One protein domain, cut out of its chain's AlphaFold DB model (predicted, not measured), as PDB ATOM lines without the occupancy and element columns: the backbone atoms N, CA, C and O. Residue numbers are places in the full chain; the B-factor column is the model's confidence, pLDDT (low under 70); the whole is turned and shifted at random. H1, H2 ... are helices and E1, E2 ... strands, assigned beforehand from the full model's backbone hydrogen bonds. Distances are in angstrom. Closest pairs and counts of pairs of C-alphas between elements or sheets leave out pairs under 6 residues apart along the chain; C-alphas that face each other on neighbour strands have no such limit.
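Overview. This is residues 119 to 255 of the 471 residues of the protein "C2H2-type domain-containing protein" of Triplophysa tibetana (UniProt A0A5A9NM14). Two lobes follow each other along the longest axis: one holds H1, H2 and the looping link between them; the other holds a small three-stranded sheet, the helical hairpin H3 and H4, and long loops. Residues 175 to 178 join the lobes. The printed part has 137 residues, under half in named elements, in the order H1 H2 E1 E2 H3 H4 E3; the class is mixed, helices and strands, and the sheet E2 E1 E3 is antiparallel. It is elongated, 48 by 31 by 27 A, and only just compact, close to loose, with a radius of gyration of the C-alphas of 16.8 A.

Along the chain. Find C-alpha 130 at (113.682, 143.576, 130.977); H1 runs from there to 141, 15.8 A. H2 is 162 to 174, 18.8 A; E1 is 179 to 183; E2 is 190 to 193; H3 is 195 to 207, 18.7 A; H4 is 226 to 236, 15.6 A. E3, 250 to 254, ends at (99.507, 129.066, 145.300).

Arrangement. H1 and H2 are close but not clearly touching, C-alphas 138 and 162 being closest at 6.8 A. In the hairpin E1 and E2, look for N 182 and O 191, 3.0 A; between E1 and E3, N 251 and O 181, 2.9 A. H3 only grazes the sheet with residues 195 to 201. With residues 203 to 207 alone it only just touches H4, 3 pairs of C-alphas within 8 A, closest 206 and 226, 5.3 A. E2, H3 H4, E3 form a split strand-helix-strand unit, E1 between its parallel strands, with a right-handed crossover. Every O i to N i+4 pair is within hydrogen-bond range in H1, H2 and H4; in H3, 8 of 9.

Size, cuts and confidence. The C-alphas of Tyr 128 and Cys 220 are farthest apart, 48.3 A. The printed part has no cut; the links H1 to H2, H3 to H4 and H4 to E3 are long. Mean pLDDT of the printed part is 80.7, with 25 residues under 70, among them 175 to 180 and 251 to 255.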
ATOM      1  N   THR A 119     113.653 147.651 138.698       89.81
ATOM      2  CA  THR A 119     114.615 148.348 139.563       89.81
ATOM      3  C   THR A 119     115.741 147.408 139.963       89.81
ATOM      4  O   THR A 119     115.497 146.255 140.331       89.81
ATOM      5  N   CYS A 120     116.982 147.888 139.914       90.00
ATOM      6  CA  CYS A 120     118.116 147.139 140.435       90.00
ATOM      7  C   CYS A 120     118.005 147.016 141.962       90.00
ATOM      8  O   CYS A 120     117.593 147.950 142.642       90.00
ATOM      9  N   LYS A 121     118.355 145.847 142.511       86.19
ATOM     10  CA  LYS A 121     118.354 145.591 143.963       86.19
ATOM     11  C   LYS A 121     119.642 146.061 144.642       86.19
ATOM     12  O   LYS A 121     119.689 146.133 145.864       86.19
ATOM     13  N   PHE A 122     120.678 146.353 143.857       82.81
ATOM     14  CA  PHE A 122     122.012 146.705 144.344       82.81
ATOM     15  C   PHE A 122     122.362 148.184 144.149       82.81
ATOM     16  O   PHE A 122     123.291 148.673 144.784       82.81
ATOM     17  N   CYS A 123     121.647 148.902 143.281       88.25
ATOM     18  CA  CYS A 123     121.856 150.328 143.051       88.25
ATOM     19  C   CYS A 123     120.563 151.018 142.590       88.25
ATOM     20  O   CYS A 123     119.543 150.369 142.370       88.25
ATOM     21  N   ASN A 124     120.617 152.335 142.390       89.19
ATOM     22  CA  ASN A 124     119.455 153.149 142.015       89.19
ATOM     23  C   ASN A 124     119.056 153.041 140.527       89.19
ATOM     24  O   ASN A 124     118.174 153.770 140.071       89.19
ATOM     25  N   PHE A 125     119.688 152.155 139.752       90.19
ATOM     26  CA  PHE A 125     119.370 151.979 138.336       90.19
ATOM     27  C   PHE A 125     117.971 151.381 138.139       90.19
ATOM     28  O   PHE A 125     117.556 150.459 138.843       90.19
ATOM     29  N   SER A 126     117.242 151.878 137.139       91.12
ATOM     30  CA  SER A 126     115.937 151.340 136.759       91.12
ATOM     31  C   SER A 126     115.711 151.433 135.254       91.12
ATOM     32  O   SER A 126     116.257 152.318 134.601       91.12
ATOM     33  N   SER A 127     114.913 150.522 134.702       89.81
ATOM     34  CA  SER A 127     114.572 150.489 133.279       89.81
ATOM     35  C   SER A 127     113.161 149.945 133.068       89.81
ATOM     36  O   SER A 127     112.648 149.186 133.886       89.81
ATOM     37  N   TYR A 128     112.531 150.314 131.957       86.75
ATOM     38  CA  TYR A 128     111.254 149.740 131.519       86.75
ATOM     39  C   TYR A 128     111.432 148.494 130.638       86.75
ATOM     40  O   TYR A 128     110.458 147.828 130.306       86.75
ATOM     41  N   ILE A 129     112.674 148.156 130.279       84.38
ATOM     42  CA  ILE A 129     113.007 147.032 129.403       84.38
ATOM     43  C   ILE A 129     113.712 145.949 130.230       84.38
ATOM     44  O   ILE A 129     114.771 146.192 130.815       84.38
ATOM     45  N   GLU A 130     113.148 144.736 130.241       87.81
ATOM     46  CA  GLU A 130     113.682 143.576 130.977       87.81
ATOM     47  C   GLU A 130     115.141 143.278 130.579       87.81
ATOM     48  O   GLU A 130     116.022 143.121 131.423       87.81
ATOM     49  N   LYS A 131     115.430 143.284 129.273       87.19
ATOM     50  CA  LYS A 131     116.778 143.039 128.737       87.19
ATOM     51  C   LYS A 131     117.803 144.046 129.269       87.19
ATOM     52  O   LYS A 131     118.916 143.667 129.619       87.19
ATOM     53  N   THR A 132     117.419 145.317 129.384       86.75
ATOM     54  CA  THR A 132     118.297 146.376 129.895       86.75
ATOM     55  C   THR A 132     118.616 146.180 131.374       86.75
ATOM     56  O   THR A 132     119.765 146.367 131.764       86.75
ATOM     57  N   ILE A 133     117.643 145.774 132.202       91.19
ATOM     58  CA  ILE A 133     117.929 145.502 133.618       91.19
ATOM     59  C   ILE A 133     118.804 144.249 133.779       91.19
ATOM     60  O   ILE A 133     119.732 144.266 134.579       91.19
ATOM     61  N   VAL A 134     118.593 143.198 132.980       87.94
ATOM     62  CA  VAL A 134     119.435 141.988 133.011       87.94
ATOM     63  C   VAL A 134     120.878 142.309 132.610       87.94
ATOM     64  O   VAL A 134     121.811 141.947 133.328       87.94
ATOM     65  N   ASN A 135     121.067 143.064 131.525       86.56
ATOM     66  CA  ASN A 135     122.393 143.515 131.098       86.56
ATOM     67  C   ASN A 135     123.054 144.409 132.151       86.56
ATOM     68  O   ASN A 135     124.230 144.236 132.447       86.56
ATOM     69  N   HIS A 136     122.299 145.292 132.807       87.69
ATOM     70  CA  HIS A 136     122.824 146.080 133.917       87.69
ATOM     71  C   HIS A 136     123.378 145.196 135.053       87.69
ATOM     72  O   HIS A 136     124.482 145.450 135.538       87.69
ATOM     73  N   TYR A 137     122.671 144.125 135.445       85.06
ATOM     74  CA  TYR A 137     123.196 143.159 136.421       85.06
ATOM     75  C   TYR A 137     124.474 142.485 135.911       85.06
ATOM     76  O   TYR A 137     125.435 142.377 136.671       85.06
ATOM     77  N   LYS A 138     124.527 142.094 134.631       85.31
ATOM     78  CA  LYS A 138     125.735 141.556 133.981       85.31
ATOM     79  C   LYS A 138     126.921 142.517 134.060       85.31
ATOM     80  O   LYS A 138     128.013 142.121 134.466       85.31
ATOM     81  N   ASP A 139     126.692 143.775 133.717       82.44
ATOM     82  CA  ASP A 139     127.753 144.745 133.465       82.44
ATOM     83  C   ASP A 139     128.266 145.422 134.733       82.44
ATOM     84  O   ASP A 139     129.463 145.711 134.829       82.44
ATOM     85  N   LYS A 140     127.372 145.680 135.695       81.75
ATOM     86  CA  LYS A 140     127.671 146.433 136.922       81.75
ATOM     87  C   LYS A 140     127.771 145.548 138.165       81.75
ATOM     88  O   LYS A 140     128.477 145.913 139.099       81.75
ATOM     89  N   HIS A 141     127.120 144.383 138.175       81.69
ATOM     90  CA  HIS A 141     127.067 143.495 139.347       81.69
ATOM     91  C   HIS A 141     127.604 142.079 139.082       81.69
ATOM     92  O   HIS A 141     127.813 141.318 140.021       81.69
ATOM     93  N   GLY A 142     127.916 141.739 137.828       69.06
ATOM     94  CA  GLY A 142     128.339 140.394 137.437       69.06
ATOM     95  C   GLY A 142     129.770 140.013 137.792       69.06
ATOM     96  O   GLY A 142     130.199 138.910 137.472       69.06
ATOM     97  N   ARG A 143     130.525 140.912 138.434       64.88
ATOM     98  CA  ARG A 143     131.917 140.678 138.858       64.88
ATOM     99  C   ARG A 143     132.097 140.711 140.381       64.88
ATOM    100  O   ARG A 143     133.189 141.008 140.853       64.88
ATOM    101  N   GLY A 144     131.041 140.435 141.147       57.78
ATOM    102  CA  GLY A 144     131.077 140.395 142.612       57.78
ATOM    103  C   GLY A 144     130.764 139.013 143.190       57.78
ATOM    104  O   GLY A 144     130.062 138.214 142.578       57.78
ATOM    105  N   ARG A 145     131.219 138.759 144.424       56.72
ATOM    106  CA  ARG A 145     130.910 137.543 145.219       56.72
ATOM    107  C   ARG A 145     129.436 137.361 145.554       56.72
ATOM    108  O   ARG A 145     129.028 136.310 146.033       56.72
ATOM    109  N   THR A 146     128.658 138.415 145.367       62.88
ATOM    110  CA  THR A 146     127.237 138.464 145.686       62.88
ATOM    111  C   THR A 146     126.371 137.743 144.658       62.88
ATOM    112  O   THR A 146     125.200 137.533 144.952       62.88
ATOM    113  N   GLY A 147     126.917 137.348 143.499       74.31
ATOM    114  CA  GLY A 147     126.174 136.663 142.441       74.31
ATOM    115  C   GLY A 147     125.094 137.529 141.778       74.31
ATOM    116  O   GLY A 147     124.849 138.683 142.137       74.31
ATOM    117  N   PHE A 148     124.427 136.961 140.780       79.00
ATOM    118  CA  PHE A 148     123.317 137.559 140.049       79.00
ATOM    119  C   PHE A 148     122.001 137.312 140.781       79.00
ATOM    120  O   PHE A 148     121.560 136.174 140.871       79.00
ATOM    121  N   SER A 149     121.335 138.350 141.285       82.12
ATOM    122  CA  SER A 149     119.982 138.182 141.841       82.12
ATOM    123  C   SER A 149     118.913 138.206 140.752       82.12
ATOM    124  O   SER A 149     119.045 138.924 139.761       82.12
ATOM    125  N   CYS A 150     117.820 137.470 140.956       86.44
ATOM    126  CA  CYS A 150     116.650 137.558 140.089       86.44
ATOM    127  C   CYS A 150     116.076 138.984 140.073       86.44
ATOM    128  O   CYS A 150     115.964 139.638 141.115       86.44
ATOM    129  N   ILE A 151     115.683 139.460 138.888       88.62
ATOM    130  CA  ILE A 151     115.147 140.815 138.675       88.62
ATOM    131  C   ILE A 151     113.710 140.981 139.196       88.62
ATOM    132  O   ILE A 151     113.278 142.105 139.441       88.62
ATOM    133  N   TYR A 152     112.966 139.887 139.398       82.62
ATOM    134  CA  TYR A 152     111.601 139.953 139.916       82.62
ATOM    135  C   TYR A 152     111.605 140.386 141.395       82.62
ATOM    136  O   TYR A 152     112.367 139.832 142.198       82.62
ATOM    137  N   PRO A 153     110.750 141.345 141.802       70.75
ATOM    138  CA  PRO A 153     110.774 141.915 143.152       70.75
ATOM    139  C   PRO A 153     110.475 140.874 144.238       70.75
ATOM    140  O   PRO A 153     111.063 140.921 145.313       70.75
ATOM    141  N   ASN A 154     109.643 139.879 143.918       66.81
ATOM    142  CA  ASN A 154     109.251 138.813 144.842       66.81
ATOM    143  C   ASN A 154     110.161 137.576 144.789       66.81
ATOM    144  O   ASN A 154     109.882 136.592 145.469       66.81
ATOM    145  N   CYS A 155     111.230 137.598 143.987       74.19
ATOM    146  CA  CYS A 155     112.151 136.477 143.861       74.19
ATOM    147  C   CYS A 155     113.512 136.814 144.479       74.19
ATOM    148  O   CYS A 155     114.147 137.802 144.115       74.19
ATOM    149  N   LEU A 156     113.957 135.997 145.435       71.06
ATOM    150  CA  LEU A 156     115.209 136.189 146.182       71.06
ATOM    151  C   LEU A 156     116.326 135.241 145.723       71.06
ATOM    152  O   LEU A 156     117.333 135.093 146.410       71.06
ATOM    153  N   THR A 157     116.141 134.556 144.594       69.19
ATOM    154  CA  THR A 157     117.149 133.645 144.050       69.19
ATOM    155  C   THR A 157     118.382 134.423 143.595       69.19
ATOM    156  O   THR A 157     118.283 135.524 143.045       69.19
ATOM    157  N   VAL A 158     119.546 133.837 143.869       76.06
ATOM    158  CA  VAL A 158     120.861 134.364 143.511       76.06
ATOM    159  C   VAL A 158     121.615 133.265 142.772       76.06
ATOM    160  O   VAL A 158     121.568 132.109 143.190       76.06
ATOM    161  N   PHE A 159     122.290 133.628 141.690       80.38
ATOM    162  CA  PHE A 159     122.977 132.728 140.769       80.38
ATOM    163  C   PHE A 159     124.453 133.088 140.680       80.38
ATOM    164  O   PHE A 159     124.807 134.260 140.800       80.38
ATOM    165  N   GLN A 160     125.322 132.108 140.454       76.19
ATOM    166  CA  GLN A 160     126.754 132.387 140.297       76.19
ATOM    167  C   GLN A 160     127.101 132.731 138.850       76.19
ATOM    168  O   GLN A 160     128.046 133.477 138.593       76.19
ATOM    169  N   SER A 161     126.293 132.257 137.900       80.88
ATOM    170  CA  SER A 161     126.457 132.557 136.484       80.88
ATOM    171  C   SER A 161     125.270 133.327 135.904       80.88
ATOM    172  O   SER A 161     124.117 133.201 136.322       80.88
ATOM    173  N   HIS A 162     125.555 134.133 134.882       82.38
ATOM    174  CA  HIS A 162     124.524 134.834 134.117       82.38
ATOM    175  C   HIS A 162     123.606 133.851 133.366       82.38
ATOM    176  O   HIS A 162     122.432 134.135 133.149       82.38
ATOM    177  N   VAL A 163     124.131 132.681 132.985       84.62
ATOM    178  CA  VAL A 163     123.382 131.626 132.285       84.62
ATOM    179  C   VAL A 163     122.312 131.019 133.197       84.62
ATOM    180  O   VAL A 163     121.163 130.884 132.781       84.62
ATOM    181  N   GLU A 164     122.656 130.724 134.453       80.06
ATOM    182  CA  GLU A 164     121.697 130.257 135.463       80.06
ATOM    183  C   GLU A 164     120.586 131.278 135.724       80.06
ATOM    184  O   GLU A 164     119.415 130.901 135.796       80.06
ATOM    185  N   LEU A 165     120.934 132.571 135.809       84.75
ATOM    186  CA  LEU A 165     119.942 133.639 135.935       84.75
ATOM    187  C   LEU A 165     118.969 133.613 134.752       84.75
ATOM    188  O   LEU A 165     117.762 133.615 134.966       84.75
ATOM    189  N   LEU A 166     119.468 133.578 133.512       85.56
ATOM    190  CA  LEU A 166     118.607 133.566 132.326       85.56
ATOM    191  C   LEU A 166     117.670 132.357 132.311       85.56
ATOM    192  O   LEU A 166     116.478 132.528 132.057       85.56
ATOM    193  N   LYS A 167     118.181 131.164 132.639       86.12
ATOM    194  CA  LYS A 167     117.362 129.951 132.765       86.12
ATOM    195  C   LYS A 167     116.251 130.156 133.799       86.12
ATOM    196  O   LYS A 167     115.082 129.968 133.488       86.12
ATOM    197  N   HIS A 168     116.578 130.674 134.977       83.06
ATOM    198  CA  HIS A 168     115.575 130.966 135.997       83.06
ATOM    199  C   HIS A 168     114.537 132.027 135.579       83.06
ATOM    200  O   HIS A 168     113.362 131.937 135.937       83.06
ATOM    201  N   LEU A 169     114.935 133.048 134.816       85.69
ATOM    202  CA  LEU A 169     113.991 134.042 134.299       85.69
ATOM    203  C   LEU A 169     112.996 133.427 133.307       85.69
ATOM    204  O   LEU A 169     111.862 133.901 133.226       85.69
ATOM    205  N   THR A 170     113.371 132.356 132.597       82.88
ATOM    206  CA  THR A 170     112.413 131.603 131.775       82.88
ATOM    207  C   THR A 170     111.358 130.889 132.621       82.88
ATOM    208  O   THR A 170     110.191 130.909 132.240       82.88
ATOM    209  N   ASP A 171     111.707 130.402 133.816       76.12
ATOM    210  CA  ASP A 171     110.746 129.789 134.749       76.12
ATOM    211  C   ASP A 171     109.694 130.807 135.226       76.12
ATOM    212  O   ASP A 171     108.502 130.511 135.319       76.12
ATOM    213  N   HIS A 172     110.110 132.057 135.460       78.50
ATOM    214  CA  HIS A 172     109.180 133.152 135.753       78.50
ATOM    215  C   HIS A 172     108.212 133.422 134.596       78.50
ATOM    216  O   HIS A 172     107.026 133.646 134.836       78.50
ATOM    217  N   LYS A 173     108.701 133.383 133.350       77.19
ATOM    218  CA  LYS A 173     107.875 133.584 132.146       77.19
ATOM    219  C   LYS A 173     106.893 132.436 131.917       77.19
ATOM    220  O   LYS A 173     105.822 132.661 131.368       77.19
ATOM    221  N   GLN A 174     107.248 131.233 132.358       70.81
ATOM    222  CA  GLN A 174     106.415 130.034 132.256       70.81
ATOM    223  C   GLN A 174     105.470 129.844 133.457       70.81
ATOM    224  O   GLN A 174     104.647 128.934 133.442       70.81
ATOM    225  N   GLY A 175     105.555 130.692 134.490       60.38
ATOM    226  CA  GLY A 175     104.693 130.614 135.675       60.38
ATOM    227  C   GLY A 175     104.962 129.402 136.577       60.38
ATOM    228  O   GLY A 175     104.122 129.055 137.402       60.38
ATOM    229  N   THR A 176     106.122 128.752 136.443       56.00
ATOM    230  CA  THR A 176     106.429 127.446 137.055       56.00
ATOM    231  C   THR A 176     107.015 127.522 138.466       56.00
ATOM    232  O   THR A 176     107.377 126.493 139.028       56.00
ATOM    233  N   ILE A 177     107.117 128.705 139.081       57.97
ATOM    234  CA  ILE A 177     107.729 128.856 140.411       57.97
ATOM    235  C   ILE A 177     106.638 128.795 141.496       57.97
ATOM    236  O   ILE A 177     105.926 129.784 141.684       57.97
ATOM    237  N   PRO A 178     106.509 127.689 142.262       52.28
ATOM    238  CA  PRO A 178     105.613 127.636 143.409       52.28
ATOM    239  C   PRO A 178     106.190 128.498 144.530       52.28
ATOM    240  O   PRO A 178     107.216 128.181 145.139       52.28
ATOM    241  N   VAL A 179     105.529 129.618 144.797       57.09
ATOM    242  CA  VAL A 179     105.921 130.543 145.854       57.09
ATOM    243  C   VAL A 179     105.003 130.321 147.055       57.09
ATOM    244  O   VAL A 179     103.879 130.815 147.092       57.09
ATOM    245  N   ALA A 180     105.492 129.591 148.058       62.72
ATOM    246  CA  ALA A 180     104.862 129.548 149.374       62.72
ATOM    247  C   ALA A 180     105.483 130.632 150.264       62.72
ATOM    248  O   ALA A 180     106.709 130.786 150.333       62.72
ATOM    249  N   ARG A 181     104.650 131.412 150.959       73.06
ATOM    250  CA  ARG A 181     105.146 132.348 151.977       73.06
ATOM    251  C   ARG A 181     105.460 131.563 153.245       73.06
ATOM    252  O   ARG A 181     104.536 131.107 153.912       73.06
ATOM    253  N   LEU A 182     106.749 131.406 153.556       79.25
ATOM    254  CA  LEU A 182     107.212 130.655 154.720       79.25
ATOM    255  C   LEU A 182     107.634 131.582 155.859       79.25
ATOM    256  O   LEU A 182     108.256 132.623 155.626       79.25
ATOM    257  N   ARG A 183     107.317 131.178 157.092       83.94
ATOM    258  CA  ARG A 183     107.758 131.826 158.334       83.94
ATOM    259  C   ARG A 183     108.825 130.979 159.019       83.94
ATOM    260  O   ARG A 183     108.670 129.768 159.108       83.94
ATOM    261  N   CYS A 184     109.875 131.614 159.531       87.25
ATOM    262  CA  CYS A 184     110.835 130.961 160.419       87.25
ATOM    263  C   CYS A 184     110.373 131.053 161.879       87.25
ATOM    264  O   CYS A 184     109.896 132.096 162.313       87.25
ATOM    265  N   GLU A 185     110.558 129.984 162.653       86.06
ATOM    266  CA  GLU A 185     110.254 129.962 164.095       86.06
ATOM    267  C   GLU A 185     111.315 130.684 164.943       86.06
ATOM    268  O   GLU A 185     111.055 131.038 166.089       86.06
ATOM    269  N   LEU A 186     112.514 130.903 164.392       84.88
ATOM    270  CA  LEU A 186     113.679 131.411 165.128       84.88
ATOM    271  C   LEU A 186     113.937 132.906 164.923       84.88
ATOM    272  O   LEU A 186     114.766 133.491 165.616       84.88
ATOM    273  N   CYS A 187     113.280 133.543 163.953       86.25
ATOM    274  CA  CYS A 187     113.438 134.975 163.707       86.25
ATOM    275  C   CYS A 187     112.224 135.580 162.997       86.25
ATOM    276  O   CYS A 187     111.268 134.895 162.650       86.25
ATOM    277  N   THR A 188     112.286 136.883 162.718       79.94
ATOM    278  CA  THR A 188     111.233 137.646 162.027       79.94
ATOM    279  C   THR A 188     111.112 137.348 160.527       79.94
ATOM    280  O   THR A 188     110.345 138.010 159.823       79.94
ATOM    281  N   PHE A 189     111.843 136.356 160.006       77.69
ATOM    282  CA  PHE A 189     111.773 135.966 158.602       77.69
ATOM    283  C   PHE A 189     110.365 135.464 158.249       77.69
ATOM    284  O   PHE A 189     109.917 134.421 158.725       77.69
ATOM    285  N   SER A 190     109.674 136.208 157.383       76.69
ATOM    286  CA  SER A 190     108.415 135.799 156.759       76.69
ATOM    287  C   SER A 190     108.360 136.305 155.316       76.69
ATOM    288  O   SER A 190     108.037 137.464 155.051       76.69
ATOM    289  N   ALA A 191     108.717 135.447 154.363       64.69
ATOM    290  CA  ALA A 191     108.865 135.850 152.968       64.69
ATOM    291  C   ALA A 191     108.373 134.772 151.992       64.69
ATOM    292  O   ALA A 191     108.391 133.582 152.319       64.69
ATOM    293  N   PRO A 192     107.935 135.170 150.784       66.25
ATOM    294  CA  PRO A 192     107.737 134.239 149.682       66.25
ATOM    295  C   PRO A 192     109.077 133.548 149.367       66.25
ATOM    296  O   PRO A 192     110.070 134.220 149.091       66.25
ATOM    297  N   SER A 193     109.148 132.221 149.486       67.25
ATOM    298  CA  SER A 193     110.413 131.485 149.350       67.25
ATOM    299  C   SER A 193     110.205 130.088 148.776       67.25
ATOM    300  O   SER A 193     109.187 129.459 149.039       67.25
ATOM    301  N   ASN A 194     111.181 129.595 148.007       75.62
ATOM    302  CA  ASN A 194     111.226 128.194 147.583       75.62
ATOM    303  C   ASN A 194     111.855 127.304 148.690       75.62
ATOM    304  O   ASN A 194     112.519 127.812 149.601       75.62
ATOM    305  N   ILE A 195     111.678 125.975 148.617       81.00
ATOM    306  CA  ILE A 195     112.204 125.015 149.615       81.00
ATOM    307  C   ILE A 195     113.719 125.191 149.810       81.00
ATOM    308  O   ILE A 195     114.210 125.215 150.942       81.00
ATOM    309  N   LYS A 196     114.466 125.366 148.710       81.44
ATOM    310  CA  LYS A 196     115.926 125.560 148.721       81.44
ATOM    311  C   LYS A 196     116.321 126.798 149.540       81.44
ATOM    312  O   LYS A 196     117.188 126.711 150.408       81.44
ATOM    313  N   HIS A 197     115.645 127.922 149.321       78.50
ATOM    314  CA  HIS A 197     115.911 129.191 149.990       78.50
ATOM    315  C   HIS A 197     115.557 129.144 151.480       78.50
ATOM    316  O   HIS A 197     116.306 129.667 152.305       78.50
ATOM    317  N   TYR A 198     114.473 128.458 151.853       85.56
ATOM    318  CA  TYR A 198     114.137 128.265 153.264       85.56
ATOM    319  C   TYR A 198     115.210 127.459 154.008       85.56
ATOM    320  O   TYR A 198     115.635 127.840 155.097       85.56
ATOM    321  N   PHE A 199     115.744 126.398 153.400       87.19
ATOM    322  CA  PHE A 199     116.845 125.648 154.011       87.19
ATOM    323  C   PHE A 199     118.167 126.424 154.051       87.19
ATOM    324  O   PHE A 199     118.922 126.277 155.012       87.19
ATOM    325  N   LEU A 200     118.441 127.279 153.062       85.56
ATOM    326  CA  LEU A 200     119.589 128.189 153.111       85.56
ATOM    327  C   LEU A 200     119.460 129.179 154.277       85.56
ATOM    328  O   LEU A 200     120.432 129.449 154.982       85.56
ATOM    329  N   HIS A 201     118.248 129.679 154.515       87.75
ATOM    330  CA  HIS A 201     117.940 130.502 155.674       87.75
ATOM    331  C   HIS A 201     118.180 129.740 156.993       87.75
ATOM    332  O   HIS A 201     118.915 130.235 157.847       87.75
ATOM    333  N   LEU A 202     117.680 128.504 157.131       89.69
ATOM    334  CA  LEU A 202     117.938 127.662 158.311       89.69
ATOM    335  C   LEU A 202     119.435 127.368 158.524       89.69
ATOM    336  O   LEU A 202     119.899 127.323 159.664       89.69
ATOM    337  N   LYS A 203     120.228 127.243 157.450       88.06
ATOM    338  CA  LYS A 203     121.691 127.086 157.548       88.06
ATOM    339  C   LYS A 203     122.343 128.274 158.267       88.06
ATOM    340  O   LYS A 203     123.285 128.061 159.022       88.06
ATOM    341  N   ARG A 204     121.828 129.503 158.114       88.12
ATOM    342  CA  ARG A 204     122.347 130.685 158.836       88.12
ATOM    343  C   ARG A 204     122.154 130.571 160.350       88.12
ATOM    344  O   ARG A 204     123.056 130.939 161.095       88.12
ATOM    345  N   HIS A 205     121.025 130.023 160.792       90.44
ATOM    346  CA  HIS A 205     120.774 129.734 162.206       90.44
ATOM    347  C   HIS A 205     121.729 128.650 162.736       90.44
ATOM    348  O   HIS A 205     122.347 128.820 163.785       90.44
ATOM    349  N   LEU A 206     121.954 127.587 161.956       90.75
ATOM    350  CA  LEU A 206     122.902 126.519 162.306       90.75
ATOM    351  C   LEU A 206     124.356 127.016 162.381       90.75
ATOM    352  O   LEU A 206     125.106 126.575 163.248       90.75
ATOM    353  N   ILE A 207     124.761 127.964 161.528       87.69
ATOM    354  CA  ILE A 207     126.091 128.605 161.596       87.69
ATOM    355  C   ILE A 207     126.250 129.396 162.903       87.69
ATOM    356  O   ILE A 207     127.304 129.339 163.534       87.69
ATOM    357  N   LYS A 208     125.185 130.066 163.361       88.19
ATOM    358  CA  LYS A 208     125.141 130.753 164.663       88.19
ATOM    359  C   LYS A 208     125.007 129.804 165.862       88.19
ATOM    360  O   LYS A 208     124.919 130.270 166.993       88.19
ATOM    361  N   ARG A 209     125.015 128.482 165.632       89.06
ATOM    362  CA  ARG A 209     124.795 127.419 166.633       89.06
ATOM    363  C   ARG A 209     123.426 127.480 167.320       89.06
ATOM    364  O   ARG A 209     123.255 126.943 168.417       89.06
ATOM    365  N   GLU A 210     122.444 128.100 166.677       93.12
ATOM    366  CA  GLU A 210     121.063 128.104 167.148       93.12
ATOM    367  C   GLU A 210     120.410 126.735 166.892       93.12
ATOM    368  O   GLU A 210     120.803 125.992 165.989       93.12
ATOM    369  N   THR A 211     119.428 126.366 167.719       94.38
ATOM    370  CA  THR A 211     118.761 125.058 167.608       94.38
ATOM    371  C   THR A 211     117.657 125.142 166.564       94.38
ATOM    372  O   THR A 211     116.670 125.837 166.774       94.38
ATOM    373  N   VAL A 212     117.819 124.433 165.448       94.75
ATOM    374  CA  VAL A 212     116.836 124.370 164.364       94.75
ATOM    375  C   VAL A 212     116.020 123.088 164.463       94.75
ATOM    376  O   VAL A 212     116.573 121.984 164.471       94.75
ATOM    377  N   ASN A 213     114.697 123.244 164.477       93.44
ATOM    378  CA  ASN A 213     113.739 122.149 164.375       93.44
ATOM    379  C   ASN A 213     113.528 121.753 162.912       93.44
ATOM    380  O   ASN A 213     113.515 122.600 162.015       93.44
ATOM    381  N   CYS A 214     113.319 120.464 162.655       93.19
ATOM    382  CA  CYS A 214     112.953 119.998 161.328       93.19
ATOM    383  C   CYS A 214     111.564 120.553 160.925       93.19
ATOM    384  O   CYS A 214     110.608 120.431 161.704       93.19
ATOM    385  N   PRO A 215     111.428 121.169 159.731       90.69
ATOM    386  CA  PRO A 215     110.183 121.812 159.307       90.69
ATOM    387  C   PRO A 215     109.135 120.841 158.741       90.69
ATOM    388  O   PRO A 215     108.036 121.279 158.410       90.69
ATOM    389  N   PHE A 216     109.443 119.546 158.610       89.94
ATOM    390  CA  PHE A 216     108.514 118.546 158.075       89.94
ATOM    391  C   PHE A 216     107.498 118.068 159.125       89.94
ATOM    392  O   PHE A 216     107.830 117.905 160.303       89.94
ATOM    393  N   VAL A 217     106.256 117.829 158.694       87.88
ATOM    394  CA  VAL A 217     105.182 117.262 159.528       87.88
ATOM    395  C   VAL A 217     105.624 115.911 160.084       87.88
ATOM    396  O   VAL A 217     106.201 115.094 159.370       87.88
ATOM    397  N   GLY A 218     105.372 115.680 161.374       85.56
ATOM    398  CA  GLY A 218     105.706 114.419 162.043       85.56
ATOM    399  C   GLY A 218     107.196 114.214 162.338       85.56
ATOM    400  O   GLY A 218     107.550 113.234 162.988       85.56
ATOM    401  N   CYS A 219     108.082 115.131 161.927       91.75
ATOM    402  CA  CYS A 219     109.500 115.049 162.252       91.75
ATOM    403  C   CYS A 219     109.839 115.841 163.525       91.75
ATOM    404  O   CYS A 219     109.659 117.059 163.594       91.75
ATOM    405  N   CYS A 220     110.375 115.135 164.525       91.50
ATOM    406  CA  CYS A 220     110.792 115.702 165.813       91.50
ATOM    407  C   CYS A 220     112.305 115.961 165.892       91.50
ATOM    408  O   CYS A 220     112.837 116.229 166.967       91.50
ATOM    409  N   PHE A 221     113.024 115.843 164.773       94.81
ATOM    410  CA  PHE A 221     114.467 116.035 164.757       94.81
ATOM    411  C   PHE A 221     114.832 117.505 164.985       94.81
ATOM    412  O   PHE A 221     114.261 118.405 164.366       94.81
ATOM    413  N   THR A 222     115.833 117.742 165.830       93.94
ATOM    414  CA  THR A 222     116.372 119.075 166.123       93.94
ATOM    415  C   THR A 222     117.890 119.027 166.083       93.94
ATOM    416  O   THR A 222     118.481 118.057 166.557       93.94
ATOM    417  N   SER A 223     118.544 120.064 165.562       94.56
ATOM    418  CA  SER A 223     120.007 120.123 165.556       94.56
ATOM    419  C   SER A 223     120.545 121.547 165.670       94.56
ATOM    420  O   SER A 223     119.891 122.506 165.277       94.56
ATOM    421  N   ARG A 224     121.772 121.667 166.193       94.75
ATOM    422  CA  ARG A 224     122.590 122.892 166.203       94.75
ATOM    423  C   ARG A 224     123.731 122.856 165.180       94.75
ATOM    424  O   ARG A 224     124.486 123.813 165.070       94.75
ATOM    425  N   VAL A 225     123.899 121.738 164.468       92.56
ATOM    426  CA  VAL A 225     125.052 121.473 163.596       92.56
ATOM    427  C   VAL A 225     124.591 121.271 162.154       92.56
ATOM    428  O   VAL A 225     123.848 120.334 161.853       92.56
ATOM    429  N   ALA A 226     125.088 122.115 161.244       90.31
ATOM    430  CA  ALA A 226     124.683 122.140 159.835       90.31
ATOM    431  C   ALA A 226     124.830 120.788 159.114       90.31
ATOM    432  O   ALA A 226     123.920 120.380 158.387       90.31
ATOM    433  N   SER A 227     125.932 120.066 159.341       91.06
ATOM    434  CA  SER A 227     126.195 118.767 158.703       91.06
ATOM    435  C   SER A 227     125.176 117.705 159.122       91.06
ATOM    436  O   SER A 227     124.595 117.036 158.270       91.06
ATOM    437  N   THR A 228     124.879 117.605 160.421       92.25
ATOM    438  CA  THR A 228     123.888 116.647 160.946       92.25
ATOM    439  C   THR A 228     122.474 116.941 160.447       92.25
ATOM    440  O   THR A 228     121.750 116.021 160.077       92.25
ATOM    441  N   PHE A 229     122.094 118.220 160.361       92.50
ATOM    442  CA  PHE A 229     120.795 118.628 159.832       92.50
ATOM    443  C   PHE A 229     120.670 118.322 158.334       92.50
ATOM    444  O   PHE A 229     119.646 117.813 157.878       92.50
ATOM    445  N   THR A 230     121.738 118.565 157.568       89.81
ATOM    446  CA  THR A 230     121.793 118.250 156.133       89.81
ATOM    447  C   THR A 230     121.698 116.741 155.891       89.81
ATOM    448  O   THR A 230     120.905 116.309 155.052       89.81
ATOM    449  N   ALA A 231     122.430 115.937 156.671       90.00
ATOM    450  CA  ALA A 231     122.379 114.478 156.602       90.00
ATOM    451  C   ALA A 231     120.989 113.933 156.965       90.00
ATOM    452  O   ALA A 231     120.466 113.068 156.265       90.00
ATOM    453  N   HIS A 232     120.362 114.472 158.015       93.25
ATOM    454  CA  HIS A 232     118.994 114.126 158.392       93.25
ATOM    455  C   HIS A 232     118.007 114.408 157.250       93.25
ATOM    456  O   HIS A 232     117.289 113.506 156.821       93.25
ATOM    457  N   ARG A 233     118.021 115.628 156.696       89.06
ATOM    458  CA  ARG A 233     117.144 116.005 155.577       89.06
ATOM    459  C   ARG A 233     117.305 115.058 154.390       89.06
ATOM    460  O   ARG A 233     116.311 114.611 153.830       89.06
ATOM    461  N   SER A 234     118.549 114.751 154.024       89.38
ATOM    462  CA  SER A 234     118.843 113.868 152.896       89.38
ATOM    463  C   SER A 234     118.316 112.449 153.105       89.38
ATOM    464  O   SER A 234     117.855 111.841 152.150       89.38
ATOM    465  N   ARG A 235     118.391 111.916 154.331       90.50
ATOM    466  CA  ARG A 235     118.023 110.522 154.628       90.50
ATOM    467  C   ARG A 235     116.527 110.307 154.827       90.50
ATOM    468  O   ARG A 235     116.037 109.234 154.505       90.50
ATOM    469  N   TYR A 236     115.820 111.293 155.378       88.81
ATOM    470  CA  TYR A 236     114.436 111.108 155.834       88.81
ATOM    471  C   TYR A 236     113.400 111.912 155.041       88.81
ATOM    472  O   TYR A 236     112.206 111.671 155.198       88.81
ATOM    473  N   HIS A 237     113.823 112.863 154.200       85.50
ATOM    474  CA  HIS A 237     112.911 113.817 153.560       85.50
ATOM    475  C   HIS A 237     113.174 114.038 152.061       85.50
ATOM    476  O   HIS A 237     112.907 115.122 151.545       85.50
ATOM    477  N   GLN A 238     113.666 113.026 151.343       79.00
ATOM    478  CA  GLN A 238     113.700 113.028 149.876       79.00
ATOM    479  C   GLN A 238     112.576 112.152 149.291       79.00
ATOM    480  O   GLN A 238     112.420 111.022 149.753       79.00
ATOM    481  N   PRO A 239     111.824 112.620 148.270       62.53
ATOM    482  CA  PRO A 239     111.790 113.978 147.717       62.53
ATOM    483  C   PRO A 239     110.977 114.947 148.598       62.53
ATOM    484  O   PRO A 239     109.886 114.638 149.079       62.53
ATOM    485  N   SER A 240     111.503 116.154 148.806       67.94
ATOM    486  CA  SER A 240     110.884 117.170 149.664       67.94
ATOM    487  C   SER A 240     109.920 118.068 148.885       67.94
ATOM    488  O   SER A 240     110.355 118.808 148.007       67.94
ATOM    489  N   SER A 241     108.636 118.054 149.256       72.56
ATOM    490  CA  SER A 241     107.590 118.968 148.765       72.56
ATOM    491  C   SER A 241     107.066 119.865 149.893       72.56
ATOM    492  O   SER A 241     107.093 119.474 151.063       72.56
ATOM    493  N   PHE A 242     106.555 121.051 149.546       69.75
ATOM    494  CA  PHE A 242     105.921 121.978 150.492       69.75
ATOM    495  C   PHE A 242     104.710 121.370 151.198       69.75
ATOM    496  O   PHE A 242     104.452 121.712 152.345       69.75
ATOM    497  N   ASN A 243     104.019 120.425 150.558       69.75
ATOM    498  CA  ASN A 243     102.863 119.744 151.150       69.75
ATOM    499  C   ASN A 243     103.218 118.964 152.426       69.75
ATOM    500  O   ASN A 243     102.337 118.651 153.218       69.75
ATOM    501  N   ASN A 244     104.505 118.673 152.638       79.81
ATOM    502  CA  ASN A 244     104.987 117.902 153.780       79.81
ATOM    503  C   ASN A 244     105.519 118.798 154.914       79.81
ATOM    504  O   ASN A 244     106.057 118.281 155.893       79.81
ATOM    505  N   PHE A 245     105.435 120.126 154.786       84.88
ATOM    506  CA  PHE A 245     105.881 121.070 155.815       84.88
ATOM    507  C   PHE A 245     104.806 121.258 156.884       84.88
ATOM    508  O   PHE A 245     103.613 121.156 156.601       84.88
ATOM    509  N   LYS A 246     105.226 121.548 158.121       83.69
ATOM    510  CA  LYS A 246     104.312 121.881 159.220       83.69
ATOM    511  C   LYS A 246     103.373 123.018 158.779       83.69
ATOM    512  O   LYS A 246     103.882 124.040 158.310       83.69
ATOM    513  N   PRO A 247     102.041 122.873 158.932       75.25
ATOM    514  CA  PRO A 247     101.071 123.867 158.467       75.25
ATOM    515  C   PRO A 247     101.352 125.272 159.013       75.25
ATOM    516  O   PRO A 247     101.239 126.252 158.286       75.25
ATOM    517  N   ASP A 248     101.836 125.354 160.255       75.69
ATOM    518  CA  ASP A 248     102.133 126.604 160.970       75.69
ATOM    519  C   ASP A 248     103.296 127.423 160.372       75.69
ATOM    520  O   ASP A 248     103.541 128.570 160.775       75.69
ATOM    521  N   LEU A 249     104.029 126.833 159.421       78.06
ATOM    522  CA  LEU A 249     105.111 127.475 158.679       78.06
ATOM    523  C   LEU A 249     104.637 128.087 157.354       78.06
ATOM    524  O   LEU A 249     105.343 128.942 156.820       78.06
ATOM    525  N   ILE A 250     103.472 127.686 156.824       76.81
ATOM    526  CA  ILE A 250     102.960 128.107 155.510       76.81
ATOM    527  C   ILE A 250     101.860 129.161 155.698       76.81
ATOM    528  O   ILE A 250     100.766 128.858 156.158       76.81
ATOM    529  N   ILE A 251     102.125 130.408 155.297       65.56
ATOM    530  CA  ILE A 251     101.165 131.522 155.421       65.56
ATOM    531  C   ILE A 251     100.198 131.575 154.222       65.56
ATOM    532  O   ILE A 251      99.028 131.908 154.381       65.56
ATOM    533  N   HIS A 252     100.673 131.271 153.009       54.25
ATOM    534  CA  HIS A 252      99.847 131.223 151.796       54.25
ATOM    535  C   HIS A 252     100.540 130.363 150.731       54.25
ATOM    536  O   HIS A 252     101.748 130.518 150.523       54.25
ATOM    537  N   CYS A 253      99.790 129.476 150.071       42.50
ATOM    538  CA  CYS A 253     100.287 128.615 149.002       42.50
ATOM    539  C   CYS A 253      99.434 128.807 147.743       42.50
ATOM    540  O   CYS A 253      98.225 128.585 147.775       42.50
ATOM    541  N   GLN A 254     100.068 129.200 146.642       46.03
ATOM    542  CA  GLN A 254      99.507 129.066 145.300       46.03
ATOM    543  C   GLN A 254     100.399 128.071 144.562       46.03
ATOM    544  O   GLN A 254     101.552 128.374 144.261       46.03
ATOM    545  N   SER A 255      99.912 126.855 144.320       48.91
ATOM    546  CA  SER A 255     100.634 125.892 143.492       48.91
ATOM    547  C   SER A 255      99.683 124.986 142.735       48.91
ATOM    548  O   SER A 255      98.803 124.394 143.358       48.91
TER     549      SER A 255